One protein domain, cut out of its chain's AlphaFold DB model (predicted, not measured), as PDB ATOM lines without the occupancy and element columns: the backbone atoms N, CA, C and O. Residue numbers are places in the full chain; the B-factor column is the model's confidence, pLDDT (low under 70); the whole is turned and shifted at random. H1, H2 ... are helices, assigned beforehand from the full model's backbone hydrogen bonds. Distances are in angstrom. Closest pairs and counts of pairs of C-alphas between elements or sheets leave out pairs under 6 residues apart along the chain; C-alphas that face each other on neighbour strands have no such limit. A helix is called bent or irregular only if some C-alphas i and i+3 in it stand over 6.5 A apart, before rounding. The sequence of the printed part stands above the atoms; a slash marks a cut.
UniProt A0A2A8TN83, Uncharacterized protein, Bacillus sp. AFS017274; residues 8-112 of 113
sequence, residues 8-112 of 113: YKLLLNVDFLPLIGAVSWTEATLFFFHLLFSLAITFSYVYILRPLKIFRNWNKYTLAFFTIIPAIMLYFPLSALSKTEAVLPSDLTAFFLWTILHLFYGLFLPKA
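AT A GLANCE: This is residues 8 to 112 of the 113 residues of an uncharacterized protein of Bacillus sp. AFS017274 (UniProt A0A2A8TN83). Picture an open wedge of helices: H3 and H5 are packed side by side, and the long helix H2 nears them at one end and spreads away toward the other. H4 continues beyond H3, and short H1 sits at the wide end, near H2, H4 and H5. The 105 printed residues hold five named helices, H1 to H5 in order, and no named strand; the class is all helix. The whole is elongated, 44 by 28 by 20 A, and only just compact, close to loose, with a radius of gyration of the C-alphas of 15.2 A.

HOW THE PARTS SIT: Start from H2, residues 27 to 49. It forms a helical hairpin with H3, residues 60 to 73, opposite ways at a steep tilt of 42 degrees. They only just touch, with 3 pairs of C-alphas within 8 A, through residues 41 to 45 and 64 to 67 alone; Tyr 45 and Thr 67 have the closest C-alphas, 7.1 A apart. H3 touches H5, residues 92 to 111, opposite ways at a shallow tilt of 31 degrees; their closest C-alphas, Ala 64 and Gly 106, are 5.6 A apart. H2 and H5 are close but not clearly touching, the closest C-alphas being Thr 42 and Leu 109 at 6.3 A. H4, residues 75 to 81, and H3 meet only through their link; H4 and H2 are apart. H1, residues 8 to 11, is close to H4 but not clearly touching; their closest C-alphas, Leu 10 and Ser 79, are 7.2 A apart. Every O i to N i+4 pair is within hydrogen-bond range in H4, against 18 of 19 in H2, 8 of 10 in H3 and 14 of 16 in H5; H1 is too short for one.

IN THESE COORDINATES: Find C-alpha 27 at (160.891, 285.665, 134.951); H2 runs 31.3 A to C-alpha 49. H3 spans 20.8 A and H4 10.1 A. H5 runs 29.9 A to C-alpha 111 at (143.487, 264.505, 142.182). H1, 4.9 A long, begins at C-alpha 8. H3 and H5 are only just irregular: C-alphas 67 and 70 are 6.9 A apart, and 107 and 110 are 6.8 A.

THE WHOLE: The C-alphas farthest apart, Ser 24 and Asn 57, are 46.1 A apart. The printed part has no cut. The link from H1 to H2, residues 12 to 26, is long. In this model, look at residues 8 to 11 for pLDDT under 70.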
ATOM      1  N   TYR A   8     152.726 288.499 141.791       65.69
ATOM      2  CA  TYR A   8     153.466 287.466 141.065       65.69
ATOM      3  C   TYR A   8     154.989 287.589 141.239       65.69
ATOM      4  O   TYR A   8     155.676 286.581 141.197       65.69
ATOM      5  N   LYS A   9     155.545 288.780 141.495       65.75
ATOM      6  CA  LYS A   9     156.979 288.908 141.794       65.75
ATOM      7  C   LYS A   9     157.330 288.332 143.156       65.75
ATOM      8  O   LYS A   9     158.407 287.769 143.282       65.75
ATOM      9  N   LEU A  10     156.421 288.392 144.136       64.19
ATOM     10  CA  LEU A  10     156.613 287.696 145.413       64.19
ATOM     11  C   LEU A  10     156.615 286.173 145.215       64.19
ATOM     12  O   LEU A  10     157.449 285.485 145.791       64.19
ATOM     13  N   LEU A  11     155.734 285.663 144.347       65.88
ATOM     14  CA  LEU A  11     155.685 284.247 143.955       65.88
ATOM     15  C   LEU A  11     157.010 283.734 143.373       65.88
ATOM     16  O   LEU A  11     157.334 282.555 143.507       65.88
ATOM     17  N   LEU A  12     157.764 284.632 142.747       73.62
ATOM     18  CA  LEU A  12     158.993 284.347 142.019       73.62
ATOM     19  C   LEU A  12     160.251 284.829 142.745       73.62
ATOM     20  O   LEU A  12     161.347 284.719 142.198       73.62
ATOM     21  N   ASN A  13     160.119 285.385 143.952       78.06
ATOM     22  CA  ASN A  13     161.238 286.056 144.583       78.06
ATOM     23  C   ASN A  13     162.248 285.051 145.158       78.06
ATOM     24  O   ASN A  13     161.900 284.198 145.970       78.06
ATOM     25  N   VAL A  14     163.511 285.195 144.762       79.62
ATOM     26  CA  VAL A  14     164.662 284.429 145.272       79.62
ATOM     27  C   VAL A  14     165.807 285.346 145.722       79.62
ATOM     28  O   VAL A  14     166.898 284.865 146.027       79.62
ATOM     29  N   ASP A  15     165.578 286.665 145.767       80.75
ATOM     30  CA  ASP A  15     166.598 287.698 146.022       80.75
ATOM     31  C   ASP A  15     167.285 287.579 147.398       80.75
ATOM     32  O   ASP A  15     168.446 287.969 147.575       80.75
ATOM     33  N   PHE A  16     166.586 286.998 148.369       81.19
ATOM     34  CA  PHE A  16     167.064 286.765 149.724       81.19
ATOM     35  C   PHE A  16     168.086 285.622 149.812       81.19
ATOM     36  O   PHE A  16     168.866 285.578 150.764       81.19
ATOM     37  N   LEU A  17     168.130 284.711 148.831       84.44
ATOM     38  CA  LEU A  17     169.071 283.592 148.834       84.44
ATOM     39  C   LEU A  17     170.474 284.064 148.413       84.44
ATOM     40  O   LEU A  17     170.618 284.648 147.341       84.44
ATOM     41  N   PRO A  18     171.534 283.771 149.189       80.00
ATOM     42  CA  PRO A  18     172.869 284.325 148.948       80.00
ATOM     43  C   PRO A  18     173.504 283.870 147.627       80.00
ATOM     44  O   PRO A  18     174.220 284.643 147.003       80.00
ATOM     45  N   LEU A  19     173.234 282.635 147.187       84.06
ATOM     46  CA  LEU A  19     173.789 282.086 145.943       84.06
ATOM     47  C   LEU A  19     172.850 282.301 144.751       84.06
ATOM     48  O   LEU A  19     173.262 282.789 143.704       84.06
ATOM     49  N   ILE A  20     171.573 281.950 144.915       83.81
ATOM     50  CA  ILE A  20     170.591 281.972 143.823       83.81
ATOM     51  C   ILE A  20     170.132 283.405 143.524       83.81
ATOM     52  O   ILE A  20     169.930 283.742 142.361       83.81
ATOM     53  N   GLY A  21     170.018 284.261 144.542       81.56
ATOM     54  CA  GLY A  21     169.589 285.654 144.397       81.56
ATOM     55  C   GLY A  21     170.645 286.589 143.805       81.56
ATOM     56  O   GLY A  21     170.313 287.709 143.433       81.56
ATOM     57  N   ALA A  22     171.906 286.150 143.692       83.88
ATOM     58  CA  ALA A  22     172.968 286.913 143.030       83.88
ATOM     59  C   ALA A  22     172.911 286.814 141.493       83.88
ATOM     60  O   ALA A  22     173.578 287.579 140.796       83.88
ATOM     61  N   VAL A  23     172.127 285.873 140.958       87.19
ATOM     62  CA  VAL A  23     171.978 285.645 139.518       87.19
ATOM     63  C   VAL A  23     170.760 286.405 138.997       87.19
ATOM     64  O   VAL A  23     169.669 286.332 139.563       87.19
ATOM     65  N   SER A  24     170.924 287.102 137.873       85.88
ATOM     66  CA  SER A  24     169.835 287.784 137.170       85.88
ATOM     67  C   SER A  24     168.990 286.788 136.367       85.88
ATOM     68  O   SER A  24     169.144 286.649 135.151       85.88
ATOM     69  N   TRP A  25     168.119 286.050 137.052       87.25
ATOM     70  CA  TRP A  25     167.196 285.115 136.410       87.25
ATOM     71  C   TRP A  25     166.137 285.844 135.582       87.25
ATOM     72  O   TRP A  25     165.652 286.911 135.954       87.25
ATOM     73  N   THR A  26     165.728 285.230 134.472       89.25
ATOM     74  CA  THR A  26     164.529 285.667 133.753       89.25
ATOM     75  C   THR A  26     163.282 285.275 134.545       89.25
ATOM     76  O   THR A  26     163.289 284.310 135.314       89.25
ATOM     77  N   GLU A  27     162.178 285.987 134.324       84.25
ATOM     78  CA  GLU A  27     160.891 285.665 134.951       84.25
ATOM     79  C   GLU A  27     160.444 284.225 134.644       84.25
ATOM     80  O   GLU A  27     159.973 283.518 135.531       84.25
ATOM     81  N   ALA A  28     160.678 283.758 133.411       87.12
ATOM     82  CA  ALA A  28     160.376 282.390 132.999       87.12
ATOM     83  C   ALA A  28     161.151 281.346 133.821       87.12
ATOM     84  O   ALA A  28     160.578 280.334 134.224       87.12
ATOM     85  N   THR A  29     162.431 281.597 134.115       89.00
ATOM     86  CA  THR A  29     163.242 280.682 134.929       89.00
ATOM     87  C   THR A  29     162.791 280.669 136.387       89.00
ATOM     88  O   THR A  29     162.685 279.599 136.986       89.00
ATOM     89  N   LEU A  30     162.455 281.830 136.956       88.38
ATOM     90  CA  LEU A  30     161.902 281.892 138.312       88.38
ATOM     91  C   LEU A  30     160.561 281.153 138.397       88.38
ATOM     92  O   LEU A  30     160.312 280.414 139.351       88.38
ATOM     93  N   PHE A  31     159.708 281.306 137.380       87.81
ATOM     94  CA  PHE A  31     158.432 280.599 137.303       87.81
ATOM     95  C   PHE A  31     158.627 279.087 137.203       87.81
ATOM     96  O   PHE A  31     157.936 278.326 137.880       87.81
ATOM     97  N   PHE A  32     159.624 278.642 136.441       90.69
ATOM     98  CA  PHE A  32     160.001 277.235 136.390       90.69
ATOM     99  C   PHE A  32     160.437 276.690 137.762       90.69
ATOM    100  O   PHE A  32     159.999 275.604 138.147       90.69
ATOM    101  N   PHE A  33     161.222 277.439 138.546       89.56
ATOM    102  CA  PHE A  33     161.561 277.031 139.916       89.56
ATOM    103  C   PHE A  33     160.323 276.908 140.807       89.56
ATOM    104  O   PHE A  33     160.208 275.943 141.565       89.56
ATOM    105  N   HIS A  34     159.364 277.825 140.679       89.81
ATOM    106  CA  HIS A  34     158.100 277.742 141.409       89.81
ATOM    107  C   HIS A  34     157.302 276.474 141.050       89.81
ATOM    108  O   HIS A  34     156.770 275.791 141.934       89.81
ATOM    109  N   LEU A  35     157.267 276.100 139.766       91.38
ATOM    110  CA  LEU A  35     156.647 274.850 139.314       91.38
ATOM    111  C   LEU A  35     157.369 273.615 139.866       91.38
ATOM    112  O   LEU A  35     156.708 272.661 140.273       91.38
ATOM    113  N   LEU A  36     158.703 273.632 139.931       93.56
ATOM    114  CA  LEU A  36     159.482 272.530 140.496       93.56
ATOM    115  C   LEU A  36     159.193 272.338 141.993       93.56
ATOM    116  O   LEU A  36     158.998 271.209 142.442       93.56
ATOM    117  N   PHE A  37     159.091 273.431 142.756       91.50
ATOM    118  CA  PHE A  37     158.649 273.383 144.154       91.50
ATOM    119  C   PHE A  37     157.220 272.850 144.288       91.50
ATOM    120  O   PHE A  37     156.956 272.012 145.152       91.50
ATOM    121  N   SER A  38     156.310 273.274 143.409       92.94
ATOM    122  CA  SER A  38     154.950 272.726 143.370       92.94
ATOM    123  C   SER A  38     154.976 271.211 143.132       92.94
ATOM    124  O   SER A  38     154.371 270.449 143.887       92.94
ATOM    125  N   LEU A  39     155.764 270.735 142.165       95.06
ATOM    126  CA  LEU A  39     155.923 269.305 141.906       95.06
ATOM    127  C   LEU A  39     156.474 268.558 143.130       95.06
ATOM    128  O   LEU A  39     155.952 267.501 143.480       95.06
ATOM    129  N   ALA A  40     157.467 269.122 143.823       95.25
ATOM    130  CA  ALA A  40     158.029 268.536 145.039       95.25
ATOM    131  C   ALA A  40     156.989 268.412 146.169       95.25
ATOM    132  O   ALA A  40     156.943 267.390 146.861       95.25
ATOM    133  N   ILE A  41     156.112 269.409 146.333       95.25
ATOM    134  CA  ILE A  41     154.996 269.351 147.290       95.25
ATOM    135  C   ILE A  41     154.005 268.249 146.895       95.25
ATOM    136  O   ILE A  41     153.612 267.455 147.748       95.25
ATOM    137  N   THR A  42     153.628 268.159 145.613       95.88
ATOM    138  CA  THR A  42     152.725 267.100 145.124       95.88
ATOM    139  C   THR A  42     153.335 265.714 145.344       95.88
ATOM    140  O   THR A  42     152.674 264.829 145.884       95.88
ATOM    141  N   PHE A  43     154.613 265.531 145.006       95.94
ATOM    142  CA  PHE A  43     155.340 264.284 145.239       95.94
ATOM    143  C   PHE A  43     155.347 263.909 146.726       95.94
ATOM    144  O   PHE A  43     155.010 262.782 147.089       95.94
ATOM    145  N   SER A  44     155.659 264.873 147.596       95.00
ATOM    146  CA  SER A  44     155.658 264.671 149.047       95.00
ATOM    147  C   SER A  44     154.270 264.288 149.560       95.00
ATOM    148  O   SER A  44     154.141 263.384 150.380       95.00
ATOM    149  N   TYR A  45     153.212 264.911 149.045       95.19
ATOM    150  CA  TYR A  45     151.841 264.559 149.399       95.19
ATOM    151  C   TYR A  45     151.490 263.112 149.013       95.19
ATOM    152  O   TYR A  45     151.016 262.355 149.864       95.19
ATOM    153  N   VAL A  46     151.747 262.718 147.761       95.25
ATOM    154  CA  VAL A  46     151.344 261.411 147.209       95.25
ATOM    155  C   VAL A  46     152.182 260.264 147.773       95.25
ATOM    156  O   VAL A  46     151.625 259.251 148.191       95.25
ATOM    157  N   TYR A  47     153.507 260.413 147.800       95.62
ATOM    158  CA  TYR A  47     154.423 259.304 148.081       95.62
ATOM    159  C   TYR A  47     154.948 259.279 149.513       95.62
ATOM    160  O   TYR A  47     155.381 258.226 149.974       95.62
ATOM    161  N   ILE A  48     154.899 260.406 150.229       94.19
ATOM    162  CA  ILE A  48     155.403 260.494 151.605       94.19
ATOM    163  C   ILE A  48     154.234 260.606 152.580       94.19
ATOM    164  O   ILE A  48     154.060 259.732 153.415       94.19
ATOM    165  N   LEU A  49     153.394 261.637 152.476       93.94
ATOM    166  CA  LEU A  49     152.362 261.907 153.480       93.94
ATOM    167  C   LEU A  49     151.194 260.921 153.411       93.94
ATOM    168  O   LEU A  49     150.785 260.383 154.439       93.94
ATOM    169  N   ARG A  50     150.652 260.657 152.218       91.88
ATOM    170  CA  ARG A  50     149.478 259.786 152.060       91.88
ATOM    171  C   ARG A  50     149.702 258.341 152.541       91.88
ATOM    172  O   ARG A  50     148.783 257.814 153.171       91.88
ATOM    173  N   PRO A  51     150.856 257.689 152.294       92.75
ATOM    174  CA  PRO A  51     151.090 256.312 152.735       92.75
ATOM    175  C   PRO A  51     151.437 256.180 154.227       92.75
ATOM    176  O   PRO A  51     151.418 255.069 154.765       92.75
ATOM    177  N   LEU A  52     151.758 257.278 154.923       94.06
ATOM    178  CA  LEU A  52     152.106 257.227 156.343       94.06
ATOM    179  C   LEU A  52     150.905 256.801 157.195       94.06
ATOM    180  O   LEU A  52     149.823 257.387 157.147       94.06
ATOM    181  N   LYS A  53     151.128 255.809 158.068       91.88
ATOM    182  CA  LYS A  53     150.088 255.218 158.931       91.88
ATOM    183  C   LYS A  53     149.364 256.246 159.809       91.88
ATOM    184  O   LYS A  53     148.176 256.073 160.069       91.88
ATOM    185  N   ILE A  54     150.051 257.314 160.226       93.31
ATOM    186  CA  ILE A  54     149.481 258.388 161.055       93.31
ATOM    187  C   ILE A  54     148.340 259.143 160.350       93.31
ATOM    188  O   ILE A  54     147.397 259.585 161.003       93.31
ATOM    189  N   PHE A  55     148.372 259.218 159.016       92.19
ATOM    190  CA  PHE A  55     147.371 259.917 158.207       92.19
ATOM    191  C   PHE A  55     146.355 258.971 157.552       92.19
ATOM    192  O   PHE A  55     145.524 259.416 156.763       92.19
ATOM    193  N   ARG A  56     146.356 257.674 157.898       86.75
ATOM    194  CA  ARG A  56     145.478 256.666 157.273       86.75
ATOM    195  C   ARG A  56     143.990 257.015 157.373       86.75
ATOM    196  O   ARG A  56     143.242 256.777 156.432       86.75
ATOM    197  N   ASN A  57     143.575 257.588 158.501       91.50
ATOM    198  CA  ASN A  57     142.176 257.948 158.759       91.50
ATOM    199  C   ASN A  57     141.822 259.362 158.262       91.50
ATOM    200  O   ASN A  57     140.674 259.785 158.376       91.50
ATOM    201  N   TRP A  58     142.794 260.115 157.742       92.56
ATOM    202  CA  TRP A  58     142.568 261.485 157.308       92.56
ATOM    203  C   TRP A  58     141.930 261.508 155.917       92.56
ATOM    204  O   TRP A  58     142.375 260.837 154.975       92.56
ATOM    205  N   ASN A  59     140.905 262.347 155.759       93.81
ATOM    206  CA  ASN A  59     140.359 262.654 154.443       93.81
ATOM    207  C   ASN A  59     141.472 263.258 153.562       93.81
ATOM    208  O   ASN A  59     142.256 264.094 154.017       93.81
ATOM    209  N   LYS A  60     141.533 262.842 152.291       94.12
ATOM    210  CA  LYS A  60     142.507 263.326 151.303       94.12
ATOM    211  C   LYS A  60     142.522 264.854 151.192       94.12
ATOM    212  O   LYS A  60     143.601 265.436 151.119       94.12
ATOM    213  N   TYR A  61     141.353 265.493 151.270       94.81
ATOM    214  CA  TYR A  61     141.226 266.953 151.236       94.81
ATOM    215  C   TYR A  61     141.741 267.617 152.513       94.81
ATOM    216  O   TYR A  61     142.427 268.629 152.434       94.81
ATOM    217  N   THR A  62     141.477 267.026 153.682       95.00
ATOM    218  CA  THR A  62     142.011 267.519 154.958       95.00
ATOM    219  C   THR A  62     143.533 267.451 154.952       95.00
ATOM    220  O   THR A  62     144.188 268.453 155.209       95.00
ATOM    221  N   LEU A  63     144.112 266.306 154.578       95.69
ATOM    222  CA  LEU A  63     145.567 266.169 154.494       95.69
ATOM    223  C   LEU A  63     146.179 267.164 153.494       95.69
ATOM    224  O   LEU A  63     147.205 267.770 153.792       95.69
ATOM    225  N   ALA A  64     145.538 267.377 152.340       95.75
ATOM    226  CA  ALA A  64     146.001 268.348 151.347       95.75
ATOM    227  C   ALA A  64     145.956 269.787 151.880       95.75
ATOM    228  O   ALA A  64     146.926 270.520 151.708       95.75
ATOM    229  N   PHE A  65     144.887 270.165 152.591       95.75
ATOM    230  CA  PHE A  65     144.783 271.466 153.253       95.75
ATOM    231  C   PHE A  65     145.936 271.687 154.239       95.75
ATOM    232  O   PHE A  65     146.623 272.697 154.158       95.75
ATOM    233  N   PHE A  66     146.229 270.717 155.107       95.44
ATOM    234  CA  PHE A  66     147.361 270.840 156.032       95.44
ATOM    235  C   PHE A  66     148.723 270.839 155.325       95.44
ATOM    236  O   PHE A  66     149.648 271.500 155.788       95.44
ATOM    237  N   THR A  67     148.840 270.166 154.178       95.06
ATOM    238  CA  THR A  67     150.074 270.147 153.374       95.06
ATOM    239  C   THR A  67     150.410 271.525 152.797       95.06
ATOM    240  O   THR A  67     151.584 271.868 152.691       95.06
ATOM    241  N   ILE A  68     149.405 272.339 152.449       96.00
ATOM    242  CA  ILE A  68     149.623 273.669 151.858       96.00
ATOM    243  C   ILE A  68     149.796 274.788 152.893       96.00
ATOM    244  O   ILE A  68     150.244 275.873 152.529       96.00
ATOM    245  N   ILE A  69     149.498 274.550 154.180       95.75
ATOM    246  CA  ILE A  69     149.623 275.575 155.235       95.75
ATOM    247  C   ILE A  69     151.052 276.130 155.316       95.75
ATOM    248  O   ILE A  69     151.189 277.354 155.310       95.75
ATOM    249  N   PRO A  70     152.120 275.305 155.331       94.31
ATOM    250  CA  PRO A  70     153.485 275.821 155.311       94.31
ATOM    251  C   PRO A  70     153.758 276.729 154.107       94.31
ATOM    252  O   PRO A  70     154.361 277.784 154.272       94.31
ATOM    253  N   ALA A  71     153.253 276.374 152.918       92.88
ATOM    254  CA  ALA A  71     153.395 277.204 151.723       92.88
ATOM    255  C   ALA A  71     152.656 278.545 151.862       92.88
ATOM    256  O   ALA A  71     153.198 279.584 151.499       92.88
ATOM    257  N   ILE A  72     151.464 278.567 152.470       94.12
ATOM    258  CA  ILE A  72     150.766 279.823 152.788       94.12
ATOM    259  C   ILE A  72     151.602 280.676 153.755       94.12
ATOM    260  O   ILE A  72     151.798 281.866 153.520       94.12
ATOM    261  N   MET A  73     152.121 280.068 154.822       94.31
ATOM    262  CA  MET A  73     152.880 280.764 155.864       94.31
ATOM    263  C   MET A  73     154.223 281.313 155.384       94.31
ATOM    264  O   MET A  73     154.691 282.296 155.954       94.31
ATOM    265  N   LEU A  74     154.805 280.759 154.312       90.94
ATOM    266  CA  LEU A  74     156.020 281.296 153.692       90.94
ATOM    267  C   LEU A  74     155.863 282.739 153.193       90.94
ATOM    268  O   LEU A  74     156.871 283.424 153.051       90.94
ATOM    269  N   TYR A  75     154.639 283.244 153.018       90.50
ATOM    270  CA  TYR A  75     154.398 284.652 152.702       90.50
ATOM    271  C   TYR A  75     155.144 285.615 153.644       90.50
ATOM    272  O   TYR A  75     155.804 286.547 153.183       90.50
ATOM    273  N   PHE A  76     155.075 285.389 154.960       90.50
ATOM    274  CA  PHE A  76     155.660 286.292 155.956       90.50
ATOM    275  C   PHE A  76     157.196 286.332 155.920       90.50
ATOM    276  O   PHE A  76     157.740 287.426 155.776       90.50
ATOM    277  N   PRO A  77     157.930 285.203 156.004       89.81
ATOM    278  CA  PRO A  77     159.384 285.244 155.912       89.81
ATOM    279  C   PRO A  77     159.862 285.713 154.532       89.81
ATOM    280  O   PRO A  77     160.833 286.457 154.466       89.81
ATOM    281  N   LEU A  78     159.181 285.347 153.439       87.50
ATOM    282  CA  LEU A  78     159.580 285.771 152.090       87.50
ATOM    283  C   LEU A  78     159.407 287.278 151.876       87.50
ATOM    284  O   LEU A  78     160.271 287.910 151.275       87.50
ATOM    285  N   SER A  79     158.314 287.861 152.376       87.75
ATOM    286  CA  SER A  79     158.098 289.312 152.308       87.75
ATOM    287  C   SER A  79     159.052 290.077 153.226       87.75
ATOM    288  O   SER A  79     159.576 291.106 152.820       87.75
ATOM    289  N   ALA A  80     159.343 289.562 154.426       88.44
ATOM    290  CA  ALA A  80     160.257 290.209 155.368       88.44
ATOM    291  C   ALA A  80     161.729 290.167 154.921       88.44
ATOM    292  O   ALA A  80     162.494 291.068 155.252       88.44
ATOM    293  N   LEU A  81     162.132 289.121 154.192       87.06
ATOM    294  CA  LEU A  81     163.506 288.947 153.704       87.06
ATOM    295  C   LEU A  81     163.734 289.519 152.297       87.06
ATOM    296  O   LEU A  81     164.875 289.537 151.832       87.06
ATOM    297  N   SER A  82     162.675 289.960 151.611       84.56
ATOM    298  CA  SER A  82     162.766 290.508 150.258       84.56
ATOM    299  C   SER A  82     163.622 291.775 150.243       84.56
ATOM    300  O   SER A  82     163.317 292.749 150.925       84.56
ATOM    301  N   LYS A  83     164.677 291.784 149.425       81.75
ATOM    302  CA  LYS A  83     165.558 292.956 149.253       81.75
ATOM    303  C   LYS A  83     164.945 294.012 148.339       81.75
ATOM    304  O   LYS A  83     165.307 295.178 148.404       81.75
ATOM    305  N   THR A  84     164.059 293.581 147.450       72.25
ATOM    306  CA  THR A  84     163.383 294.432 146.465       72.25
ATOM    307  C   THR A  84     162.086 295.053 146.989       72.25
ATOM    308  O   THR A  84     161.441 295.787 146.244       72.25
ATOM    309  N   GLU A  85     161.701 294.755 148.240       71.56
ATOM    310  CA  GLU A  85     160.470 295.223 148.899       71.56
ATOM    311  C   GLU A  85     159.215 295.061 148.019       71.56
ATOM    312  O   GLU A  85     158.300 295.884 148.037       71.56
ATOM    313  N   ALA A  86     159.156 293.982 147.227       71.38
ATOM    314  CA  ALA A  86     158.091 293.787 146.242       71.38
ATOM    315  C   ALA A  86     156.685 293.811 146.874       71.38
ATOM    316  O   ALA A  86     155.718 294.224 146.228       71.38
ATOM    317  N   VAL A  87     156.576 293.346 148.123       78.62
ATOM    318  CA  VAL A  87     155.359 293.341 148.939       78.62
ATOM    319  C   VAL A  87     155.745 293.455 150.416       78.62
ATOM    320  O   VAL A  87     156.665 292.776 150.869       78.62
ATOM    321  N   LEU A  88     155.000 294.253 151.185       84.19
ATOM    322  CA  LEU A  88     155.166 294.341 152.637       84.19
ATOM    323  C   LEU A  88     154.536 293.131 153.355       84.19
ATOM    324  O   LEU A  88     153.436 292.709 152.983       84.19
ATOM    325  N   PRO A  89     155.120 292.639 154.463       85.88
ATOM    326  CA  PRO A  89     154.506 291.584 155.280       85.88
ATOM    327  C   PRO A  89     153.099 291.928 155.791       85.88
ATOM    328  O   PRO A  89     152.288 291.039 156.035       85.88
ATOM    329  N   SER A  90     152.795 293.221 155.932       88.19
ATOM    330  CA  SER A  90     151.493 293.746 156.351       88.19
ATOM    331  C   SER A  90     150.488 293.940 155.205       88.19
ATOM    332  O   SER A  90     149.344 294.318 155.465       88.19
ATOM    333  N   ASP A  91     150.862 293.689 153.942       88.19
ATOM    334  CA  ASP A  91     149.956 293.827 152.796       88.19
ATOM    335  C   ASP A  91     148.927 292.686 152.765       88.19
ATOM    336  O   ASP A  91     149.122 291.630 152.160       88.19
ATOM    337  N   LEU A  92     147.785 292.925 153.411       87.75
ATOM    338  CA  LEU A  92     146.693 291.958 153.487       87.75
ATOM    339  C   LEU A  92     146.178 291.549 152.105       87.75
ATOM    340  O   LEU A  92     145.850 290.383 151.900       87.75
ATOM    341  N   THR A  93     146.128 292.465 151.134       87.00
ATOM    342  CA  THR A  93     145.656 292.140 149.779       87.00
ATOM    343  C   THR A  93     146.562 291.105 149.120       87.00
ATOM    344  O   THR A  93     146.071 290.152 148.514       87.00
ATOM    345  N   ALA A  94     147.879 291.270 149.245       86.38
ATOM    346  CA  ALA A  94     148.837 290.321 148.696       86.38
ATOM    347  C   ALA A  94     148.787 288.973 149.431       86.38
ATOM    348  O   ALA A  94     148.782 287.932 148.772       86.38
ATOM    349  N   PHE A  95     148.644 288.983 150.760       90.00
ATOM    350  CA  PHE A  95     148.446 287.765 151.548       90.00
ATOM    351  C   PHE A  95     147.171 287.002 151.151       90.00
ATOM    352  O   PHE A  95     147.200 285.778 151.008       90.00
ATOM    353  N   PHE A  96     146.051 287.697 150.922       90.56
ATOM    354  CA  PHE A  96     144.806 287.064 150.477       90.56
ATOM    355  C   PHE A  96     144.952 286.430 149.094       90.56
ATOM    356  O   PHE A  96     144.557 285.281 148.907       90.56
ATOM    357  N   LEU A  97     145.554 287.140 148.136       88.50
ATOM    358  CA  LEU A  97     145.801 286.602 146.797       88.50
ATOM    359  C   LEU A  97     146.734 285.383 146.841       88.50
ATOM    360  O   LEU A  97     146.433 284.364 146.220       88.50
ATOM    361  N   TRP A  98     147.817 285.458 147.622       90.31
ATOM    362  CA  TRP A  98     148.720 284.336 147.886       90.31
ATOM    363  C   TRP A  98     147.960 283.129 148.435       90.31
ATOM    364  O   TRP A  98     148.046 282.029 147.889       90.31
ATOM    365  N   THR A  99     147.166 283.349 149.480       93.25
ATOM    366  CA  THR A  99     146.389 282.309 150.154       93.25
ATOM    367  C   THR A  99     145.397 281.650 149.204       93.25
ATOM    368  O   THR A  99     145.365 280.427 149.119       93.25
ATOM    369  N   ILE A 100     144.624 282.431 148.442       93.56
ATOM    370  CA  ILE A 100     143.632 281.904 147.496       93.56
ATOM    371  C   ILE A 100     144.304 281.004 146.456       93.56
ATOM    372  O   ILE A 100     143.845 279.885 146.248       93.56
ATOM    373  N   LEU A 101     145.411 281.440 145.848       90.94
ATOM    374  CA  LEU A 101     146.124 280.641 144.844       90.94
ATOM    375  C   LEU A 101     146.643 279.312 145.417       90.94
ATOM    376  O   LEU A 101     146.489 278.266 144.784       90.94
ATOM    377  N   HIS A 102     147.185 279.325 146.636       93.31
ATOM    378  CA  HIS A 102     147.671 278.111 147.298       93.31
ATOM    379  C   HIS A 102     146.537 277.192 147.759       93.31
ATOM    380  O   HIS A 102     146.677 275.972 147.696       93.31
ATOM    381  N   LEU A 103     145.397 277.747 148.178       94.94
ATOM    382  CA  LEU A 103     144.198 276.963 148.470       94.94
ATOM    383  C   LEU A 103     143.653 276.308 147.204       94.94
ATOM    384  O   LEU A 103     143.324 275.124 147.238       94.94
ATOM    385  N   PHE A 104     143.618 277.033 146.081       94.81
ATOM    386  CA  PHE A 104     143.277 276.455 144.783       94.81
ATOM    387  C   PHE A 104     144.196 275.280 144.465       94.81
ATOM    388  O   PHE A 104     143.697 274.183 144.239       94.81
ATOM    389  N   TYR A 105     145.516 275.454 144.545       93.50
ATOM    390  CA  TYR A 105     146.469 274.355 144.377       93.50
ATOM    391  C   TYR A 105     146.187 273.175 145.335       93.50
ATOM    392  O   TYR A 105     146.053 272.033 144.891       93.50
ATOM    393  N   GLY A 106     145.963 273.458 146.623       94.88
ATOM    394  CA  GLY A 106     145.547 272.509 147.665       94.88
ATOM    395  C   GLY A 106     144.317 271.669 147.308       94.88
ATOM    396  O   GLY A 106     144.281 270.472 147.588       94.88
ATOM    397  N   LEU A 107     143.318 272.265 146.652       95.69
ATOM    398  CA  LEU A 107     142.106 271.568 146.207       95.69
ATOM    399  C   LEU A 107     142.373 270.566 145.075       95.69
ATOM    400  O   LEU A 107     141.618 269.599 144.927       95.69
ATOM    401  N   PHE A 108     143.430 270.774 144.282       94.88
ATOM    402  CA  PHE A 108     143.819 269.879 143.192       94.88
ATOM    403  C   PHE A 108     144.798 268.777 143.622       94.88
ATOM    404  O   PHE A 108     144.792 267.729 142.979       94.88
ATOM    405  N   LEU A 109     145.553 268.934 144.722       93.19
ATOM    406  CA  LEU A 109     146.462 267.893 145.247       93.19
ATOM    407  C   LEU A 109     145.815 266.494 145.332       93.19
ATOM    408  O   LEU A 109     146.405 265.534 144.839       93.19
ATOM    409  N   PRO A 110     144.595 266.331 145.889       94.19
ATOM    410  CA  PRO A 110     143.955 265.022 145.998       94.19
ATOM    411  C   PRO A 110     143.579 264.354 144.670       94.19
ATOM    412  O   PRO A 110     143.095 263.224 144.707       94.19
ATOM    413  N   LYS A 111     143.705 265.052 143.532       92.75
ATOM    414  CA  LYS A 111     143.487 264.505 142.182       92.75
ATOM    415  C   LYS A 111     144.764 263.927 141.559       92.75
ATOM    416  O   LYS A 111     144.690 263.368 140.474       92.75
ATOM    417  N   ALA A 112     145.915 264.089 142.214       86.88
ATOM    418  CA  ALA A 112     147.188 263.506 141.789       86.88
ATOM    419  C   ALA A 112     147.379 262.045 142.253       86.88
ATOM    420  O   ALA A 112     148.415 261.450 141.966       86.88
TER     421      ALA A 112